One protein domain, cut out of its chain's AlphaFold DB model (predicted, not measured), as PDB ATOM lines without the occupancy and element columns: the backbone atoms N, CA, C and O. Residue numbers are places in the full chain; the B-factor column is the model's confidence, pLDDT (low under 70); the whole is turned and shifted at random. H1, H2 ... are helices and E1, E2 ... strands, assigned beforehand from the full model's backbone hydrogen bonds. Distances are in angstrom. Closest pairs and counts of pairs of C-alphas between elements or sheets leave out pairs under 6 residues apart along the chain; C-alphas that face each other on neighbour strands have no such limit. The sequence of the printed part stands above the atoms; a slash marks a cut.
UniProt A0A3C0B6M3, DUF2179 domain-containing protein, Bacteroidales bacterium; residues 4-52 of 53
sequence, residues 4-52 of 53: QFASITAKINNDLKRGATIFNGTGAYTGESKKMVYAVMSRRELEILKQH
ATOM      1  N   GLN A   4     -20.718   6.929 -26.656       81.88
ATOM      2  CA  GLN A   4     -20.376   5.512 -26.750       81.88
ATOM      3  C   GLN A   4     -20.414   4.788 -25.393       81.88
ATOM      4  O   GLN A   4     -20.867   3.651 -25.314       81.88
ATOM      5  N   PHE A   5     -20.031   5.459 -24.301       86.44
ATOM      6  CA  PHE A   5     -20.058   4.880 -22.954       86.44
ATOM      7  C   PHE A   5     -21.490   4.589 -22.491       86.44
ATOM      8  O   PHE A   5     -21.777   3.523 -21.940       86.44
ATOM      9  N   ALA A   6     -22.402   5.533 -22.742       87.81
ATOM     10  CA  ALA A   6     -23.815   5.368 -22.424       87.81
ATOM     11  C   ALA A   6     -24.445   4.242 -23.260       87.81
ATOM     12  O   ALA A   6     -25.166   3.417 -22.707       87.81
ATOM     13  N   SER A   7     -24.110   4.157 -24.555       92.19
ATOM     14  CA  SER A   7     -24.581   3.086 -25.446       92.19
ATOM     15  C   SER A   7     -24.125   1.697 -24.985       92.19
ATOM     16  O   SER A   7     -24.947   0.792 -24.855       92.19
ATOM     17  N   ILE A   8     -22.839   1.536 -24.649       92.69
ATOM     18  CA  ILE A   8     -22.296   0.264 -24.145       92.69
ATOM     19  C   ILE A   8     -22.977  -0.127 -22.829       92.69
ATOM     20  O   ILE A   8     -23.403  -1.268 -22.664       92.69
ATOM     21  N   THR A   9     -23.138   0.825 -21.905       92.81
ATOM     22  CA  THR A   9     -23.798   0.566 -20.614       92.81
ATOM     23  C   THR A   9     -25.266   0.175 -20.806       92.81
ATOM     24  O   THR A   9     -25.743  -0.766 -20.173       92.81
ATOM     25  N   ALA A  10     -25.978   0.843 -21.719       93.00
ATOM     26  CA  ALA A  10     -27.359   0.511 -22.055       93.00
ATOM     27  C   ALA A  10     -27.474  -0.886 -22.678       93.00
ATOM     28  O   ALA A  10     -28.356  -1.646 -22.286       93.00
ATOM     29  N   LYS A  11     -26.554  -1.263 -23.577       94.00
ATOM     30  CA  LYS A  11     -26.507  -2.607 -24.170       94.00
ATOM     31  C   LYS A  11     -26.329  -3.690 -23.104       94.00
ATOM     32  O   LYS A  11     -27.030  -4.699 -23.121       94.00
ATOM     33  N   ILE A  12     -25.420  -3.467 -22.153       94.75
ATOM     34  CA  ILE A  12     -25.168  -4.404 -21.048       94.75
ATOM     35  C   ILE A  12     -26.412  -4.553 -20.157       94.75
ATOM     36  O   ILE A  12     -26.815  -5.676 -19.844       94.75
ATOM     37  N   ASN A  13     -27.047  -3.440 -19.787       93.75
ATOM     38  CA  ASN A  13     -28.160  -3.455 -18.840       93.75
ATOM     39  C   ASN A  13     -29.477  -3.936 -19.465       93.75
ATOM     40  O   ASN A  13     -30.185  -4.737 -18.859       93.75
ATOM     41  N   ASN A  14     -29.815  -3.457 -20.662       92.31
ATOM     42  CA  ASN A  14     -31.142  -3.656 -21.248       92.31
ATOM     43  C   ASN A  14     -31.206  -4.926 -22.099       92.31
ATOM     44  O   ASN A  14     -32.153  -5.704 -21.976       92.31
ATOM     45  N   ASP A  15     -30.182  -5.161 -22.921       91.25
ATOM     46  CA  ASP A  15     -30.211  -6.248 -23.901       91.25
ATOM     47  C   ASP A  15     -29.630  -7.529 -23.301       91.25
ATOM     48  O   ASP A  15     -30.214  -8.604 -23.436       91.25
ATOM     49  N   LEU A  16     -28.495  -7.417 -22.601       93.56
ATOM     50  CA  LEU A  16     -27.846  -8.562 -21.953       93.56
ATOM     51  C   LEU A  16     -28.401  -8.845 -20.550       93.56
ATOM     52  O   LEU A  16     -28.116  -9.904 -19.990       93.56
ATOM     53  N   LYS A  17     -29.204  -7.931 -19.984       92.75
ATOM     54  CA  LYS A  17     -29.790  -8.036 -18.634       92.75
ATOM     55  C   LYS A  17     -28.740  -8.313 -17.552       92.75
ATOM     56  O   LYS A  17     -28.966  -9.110 -16.637       92.75
ATOM     57  N   ARG A  18     -27.571  -7.673 -17.662       93.62
ATOM     58  CA  ARG A  18     -26.464  -7.797 -16.701       93.62
ATOM     59  C   ARG A  18     -26.245  -6.502 -15.937       93.62
ATOM     60  O   ARG A  18     -26.480  -5.419 -16.452       93.62
ATOM     61  N   GLY A  19     -25.763  -6.637 -14.704       92.19
ATOM     62  CA  GLY A  19     -25.288  -5.504 -13.921       92.19
ATOM     63  C   GLY A  19     -23.907  -5.050 -14.389       92.19
ATOM     64  O   GLY A  19     -23.055  -5.876 -14.728       92.19
ATOM     65  N   ALA A  20     -23.681  -3.741 -14.358       93.69
ATOM     66  CA  ALA A  20     -22.391  -3.130 -14.634       93.69
ATOM     67  C   ALA A  20     -22.024  -2.128 -13.532       93.69
ATOM     68  O   ALA A  20     -22.876  -1.396 -13.032       93.69
ATOM     69  N   THR A  21     -20.746  -2.085 -13.168       94.19
ATOM     70  CA  THR A  21     -20.179  -1.104 -12.236       94.19
ATOM     71  C   THR A  21     -19.347  -0.096 -13.011       94.19
ATOM     72  O   THR A  21     -18.562  -0.466 -13.885       94.19
ATOM     73  N   ILE A  22     -19.516   1.183 -12.689       92.50
ATOM     74  CA  ILE A  22     -18.748   2.267 -13.297       92.50
ATOM     75  C   ILE A  22     -17.622   2.660 -12.346       92.50
ATOM     76  O   ILE A  22     -17.874   3.038 -11.202       92.50
ATOM     77  N   PHE A  23     -16.391   2.625 -12.844       93.06
ATOM     78  CA  PHE A  23     -15.208   3.096 -12.133       93.06
ATOM     79  C   PHE A  23     -14.702   4.403 -12.746       93.06
ATOM     80  O   PHE A  23     -14.673   4.553 -13.968       93.06
ATOM     81  N   ASN A  24     -14.255   5.331 -11.901       92.38
ATOM     82  CA  ASN A  24     -13.439   6.467 -12.323       92.38
ATOM     83  C   ASN A  24     -11.983   6.116 -12.004       92.38
ATOM     84  O   ASN A  24     -11.593   6.086 -10.839       92.38
ATOM     85  N   GLY A  25     -11.209   5.779 -13.030       91.81
ATOM     86  CA  GLY A  25      -9.786   5.480 -12.925       91.81
ATOM     87  C   GLY A  25      -8.928   6.653 -13.384       91.81
ATOM     88  O   GLY A  25      -9.399   7.551 -14.077       91.81
ATOM     89  N   THR A  26      -7.646   6.613 -13.037       95.31
ATOM     90  CA  THR A  26      -6.636   7.540 -13.563       95.31
ATOM     91  C   THR A  26      -5.639   6.747 -14.396       95.31
ATOM     92  O   THR A  26      -5.173   5.690 -13.966       95.31
ATOM     93  N   GLY A  27      -5.340   7.217 -15.607       93.75
ATOM     94  CA  GLY A  27      -4.358   6.582 -16.477       93.75
ATOM     95  C   GLY A  27      -2.964   6.655 -15.860       93.75
ATOM     96  O   GLY A  27      -2.458   7.745 -15.636       93.75
ATOM     97  N   ALA A  28      -2.322   5.512 -15.624       94.25
ATOM     98  CA  ALA A  28      -1.012   5.479 -14.972       94.25
ATOM     99  C   ALA A  28       0.105   6.159 -15.792       94.25
ATOM    100  O   ALA A  28       1.047   6.683 -15.215       94.25
ATOM    101  N   TYR A  29      -0.008   6.164 -17.127       94.00
ATOM    102  CA  TYR A  29       0.961   6.814 -18.014       94.00
ATOM    103  C   TYR A  29       0.649   8.298 -18.257       94.00
ATOM    104  O   TYR A  29       1.540   9.133 -18.185       94.00
ATOM    105  N   THR A  30      -0.615   8.636 -18.544       95.50
ATOM    106  CA  THR A  30      -1.005  10.003 -18.943       95.50
ATOM    107  C   THR A  30      -1.489  10.876 -17.786       95.50
ATOM    108  O   THR A  30      -1.589  12.085 -17.945       95.50
ATOM    109  N   GLY A  31      -1.846  10.288 -16.641       94.19
ATOM    110  CA  GLY A  31      -2.493  10.989 -15.527       94.19
ATOM    111  C   GLY A  31      -3.948  11.394 -15.794       94.19
ATOM    112  O   GLY A  31      -4.586  12.008 -14.943       94.19
ATOM    113  N   GLU A  32      -4.508  11.059 -16.958       95.56
ATOM    114  CA  GLU A  32      -5.856  11.490 -17.326       95.56
ATOM    115  C   GLU A  32      -6.937  10.675 -16.611       95.56
ATOM    116  O   GLU A  32      -6.867   9.445 -16.513       95.56
ATOM    117  N   SER A  33      -7.993  11.364 -16.175       92.56
ATOM    118  CA  SER A  33      -9.195  10.721 -15.646       92.56
ATOM    119  C   SER A  33      -9.933   9.955 -16.745       92.56
ATOM    120  O   SER A  33     -10.305  10.515 -17.776       92.56
ATOM    121  N   LYS A  34     -10.206   8.673 -16.499       91.00
ATOM    122  CA  LYS A  34     -10.953   7.787 -17.398       91.00
ATOM    123  C   LYS A  34     -12.122   7.136 -16.676       91.00
ATOM    124  O   LYS A  34     -11.998   6.653 -15.555       91.00
ATOM    125  N   LYS A  35     -13.265   7.067 -17.355       90.44
ATOM    126  CA  LYS A  35     -14.414   6.266 -16.920       90.44
ATOM    127  C   LYS A  35     -14.329   4.876 -17.530       90.44
ATOM    128  O   LYS A  35     -14.128   4.756 -18.736       90.44
ATOM    129  N   MET A  36     -14.515   3.842 -16.717       91.56
ATOM    130  CA  MET A  36     -14.504   2.443 -17.144       91.56
ATOM    131  C   MET A  36     -15.804   1.753 -16.740       91.56
ATOM    132  O   MET A  36     -16.337   2.018 -15.664       91.56
ATOM    133  N   VAL A  37     -16.297   0.860 -17.598       92.19
ATOM    134  CA  VAL A  37     -17.416  -0.039 -17.292       92.19
ATOM    135  C   VAL A  37     -16.850  -1.421 -17.007       92.19
ATOM    136  O   VAL A  37     -16.082  -1.951 -17.808       92.19
ATOM    137  N   TYR A  38     -17.252  -2.006 -15.889       93.38
ATOM    138  CA  TYR A  38     -16.949  -3.385 -15.537       93.38
ATOM    139  C   TYR A  38     -18.243  -4.179 -15.428       93.38
ATOM    140  O   TYR A  38     -19.173  -3.761 -14.740       93.38
ATOM    141  N   ALA A  39     -18.299  -5.334 -16.076       94.25
ATOM    142  CA  ALA A  39     -19.429  -6.243 -15.984       94.25
ATOM    143  C   ALA A  39     -18.926  -7.684 -16.028       94.25
ATOM    144  O   ALA A  39     -17.980  -8.002 -16.752       94.25
ATOM    145  N   VAL A  40     -19.576  -8.557 -15.262       95.06
ATOM    146  CA  VAL A  40     -19.327  -9.999 -15.302       95.06
ATOM    147  C   VAL A  40     -20.331 -10.616 -16.263       95.06
ATOM    148  O   VAL A  40     -21.540 -10.454 -16.098       95.06
ATOM    149  N   MET A  41     -19.831 -11.312 -17.280       94.44
ATOM    150  CA  MET A  41     -20.657 -11.938 -18.308       94.44
ATOM    151  C   MET A  41     -19.976 -13.175 -18.892       94.44
ATOM    152  O   MET A  41     -18.765 -13.365 -18.772       94.44
ATOM    153  N   SER A  42     -20.770 -14.024 -19.532       96.56
ATOM    154  CA  SER A  42     -20.294 -15.178 -20.286       96.56
ATOM    155  C   SER A  42     -19.563 -14.757 -21.564       96.56
ATOM    156  O   SER A  42     -19.762 -13.668 -22.104       96.56
ATOM    157  N   ARG A  43     -18.772 -15.680 -22.125       95.81
ATOM    158  CA  ARG A  43     -18.120 -15.484 -23.429       95.81
ATOM    159  C   ARG A  43     -19.130 -15.140 -24.531       95.81
ATOM    160  O   ARG A  43     -18.847 -14.277 -25.348       95.81
ATOM    161  N   ARG A  44     -20.306 -15.778 -24.545       95.50
ATOM    162  CA  ARG A  44     -21.345 -15.522 -25.557       95.50
ATOM    163  C   ARG A  44     -21.874 -14.088 -25.485       95.50
ATOM    164  O   ARG A  44     -22.019 -13.446 -26.518       95.50
ATOM    165  N   GLU A  45     -22.154 -13.593 -24.284       95.38
ATOM    166  CA  GLU A  45     -22.625 -12.217 -24.068       95.38
ATOM    167  C   GLU A  45     -21.560 -11.191 -24.470       95.38
ATOM    168  O   GLU A  45     -21.890 -10.188 -25.101       95.38
ATOM    169  N   LEU A  46     -20.281 -11.479 -24.194       94.56
ATOM    170  CA  LEU A  46     -19.168 -10.644 -24.643       94.56
ATOM    171  C   LEU A  46     -19.094 -10.557 -26.174       94.56
ATOM    172  O   LEU A  46     -18.904  -9.467 -26.707       94.56
ATOM    173  N   GLU A  47     -19.251 -11.673 -26.888       95.94
ATOM    174  CA  GLU A  47     -19.240 -11.654 -28.358       95.94
ATOM    175  C   GLU A  47     -20.418 -10.849 -28.934       95.94
ATOM    176  O   GLU A  47     -20.230 -10.087 -29.879       95.94
ATOM    177  N   ILE A  48     -21.609 -10.931 -28.326       94.38
ATOM    178  CA  ILE A  48     -22.759 -10.088 -28.704       94.38
ATOM    179  C   ILE A  48     -22.449  -8.604 -28.466       94.38
ATOM    180  O   ILE A  48     -22.779  -7.762 -29.300       94.38
ATOM    181  N   LEU A  49     -21.810  -8.268 -27.341       93.38
ATOM    182  CA  LEU A  49     -21.441  -6.886 -27.028       93.38
ATOM    183  C   LEU A  49     -20.419  -6.330 -28.026       93.38
ATOM    184  O   LEU A  49     -20.551  -5.185 -28.445       93.38
ATOM    185  N   LYS A  50     -19.432  -7.133 -28.440       91.75
ATOM    186  CA  LYS A  50     -18.428  -6.729 -29.438       91.75
ATOM    187  C   LYS A  50     -19.034  -6.409 -30.803       91.75
ATOM    188  O   LYS A  50     -18.519  -5.536 -31.476       91.75
ATOM    189  N   GLN A  51     -20.115  -7.079 -31.204       92.38
ATOM    190  CA  GLN A  51     -20.812  -6.779 -32.466       92.38
ATOM    191  C   GLN A  51     -21.549  -5.428 -32.446       92.38
ATOM    192  O   GLN A  51     -21.973  -4.946 -33.493       92.38
ATOM    193  N   HIS A  52     -21.741  -4.838 -31.262       86.69
ATOM    194  CA  HIS A  52     -22.423  -3.556 -31.060       86.69
ATOM    195  C   HIS A  52     -21.457  -2.356 -30.993       86.69
ATOM    196  O   HIS A  52     -21.916  -1.215 -30.939       86.69
TER     197      HIS A  52
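What this domain is: This is residues 4 to 52 of the 53 residues of the protein "DUF2179 domain-containing protein" of Bacteroidales bacterium (UniProt A0A3C0B6M3). A long hairpin of two strands, E1 and E2, has a helix, H1, beside the half nearer its open end and a short helix, H2, just past that end. The turn at the hairpin's other end, residues 27 to 32, stands free and sticks out. The printed part has 49 residues, with two named helices and two named strands in the order H1, E1, E2, H2; the sheet is E1 - E2, antiparallel, and the class is mixed, helices and strands. It is loose, with a radius of gyration of the C-alphas of 12.2 A, and elongated, spanning 33 by 18 by 17 A.

How they stand to each other: H1, residues 4 to 15, and E1, residues 20 to 26, come closest at the C-alphas of Ile 12 and Ala 20, 7.1 A apart. E1 and E2, residues 33 to 39, form a hairpin at 154 degrees between directions, with N 23 and O 36 at 2.9 A and N 36 and O 23 at 2.8 A, within hydrogen-bond range. The closest C-alphas of H1 and E2 are those of Thr 9 and Val 37, 7.2 A apart. H1, with residues 8 to 12 alone, and H2, residues 43 to 50, only just touch, with 3 pairs of C-alphas within 8 A; the closest are those of Lys 11 and Leu 49, 7.2 A apart. They run opposite ways at a steep tilt of 42 degrees. E1 and H2 are apart. In H1 and H2 every O i to N i+4 pair is within hydrogen-bond range.

Where its parts are: H1 begins at C-alpha 4 (-20.376, 5.512, -26.750) and is 15.6 A long. E1 is 19.1 A long and E2 19.8 A. H2 ends at C-alpha 50 (-18.428, -6.729, -29.438).

The domain as a whole: The two farthest C-alphas, of Asp 15 and Tyr 29, are 34.3 A apart. The printed part has no cut and no long link. No printed residue is under 70 in pLDDT.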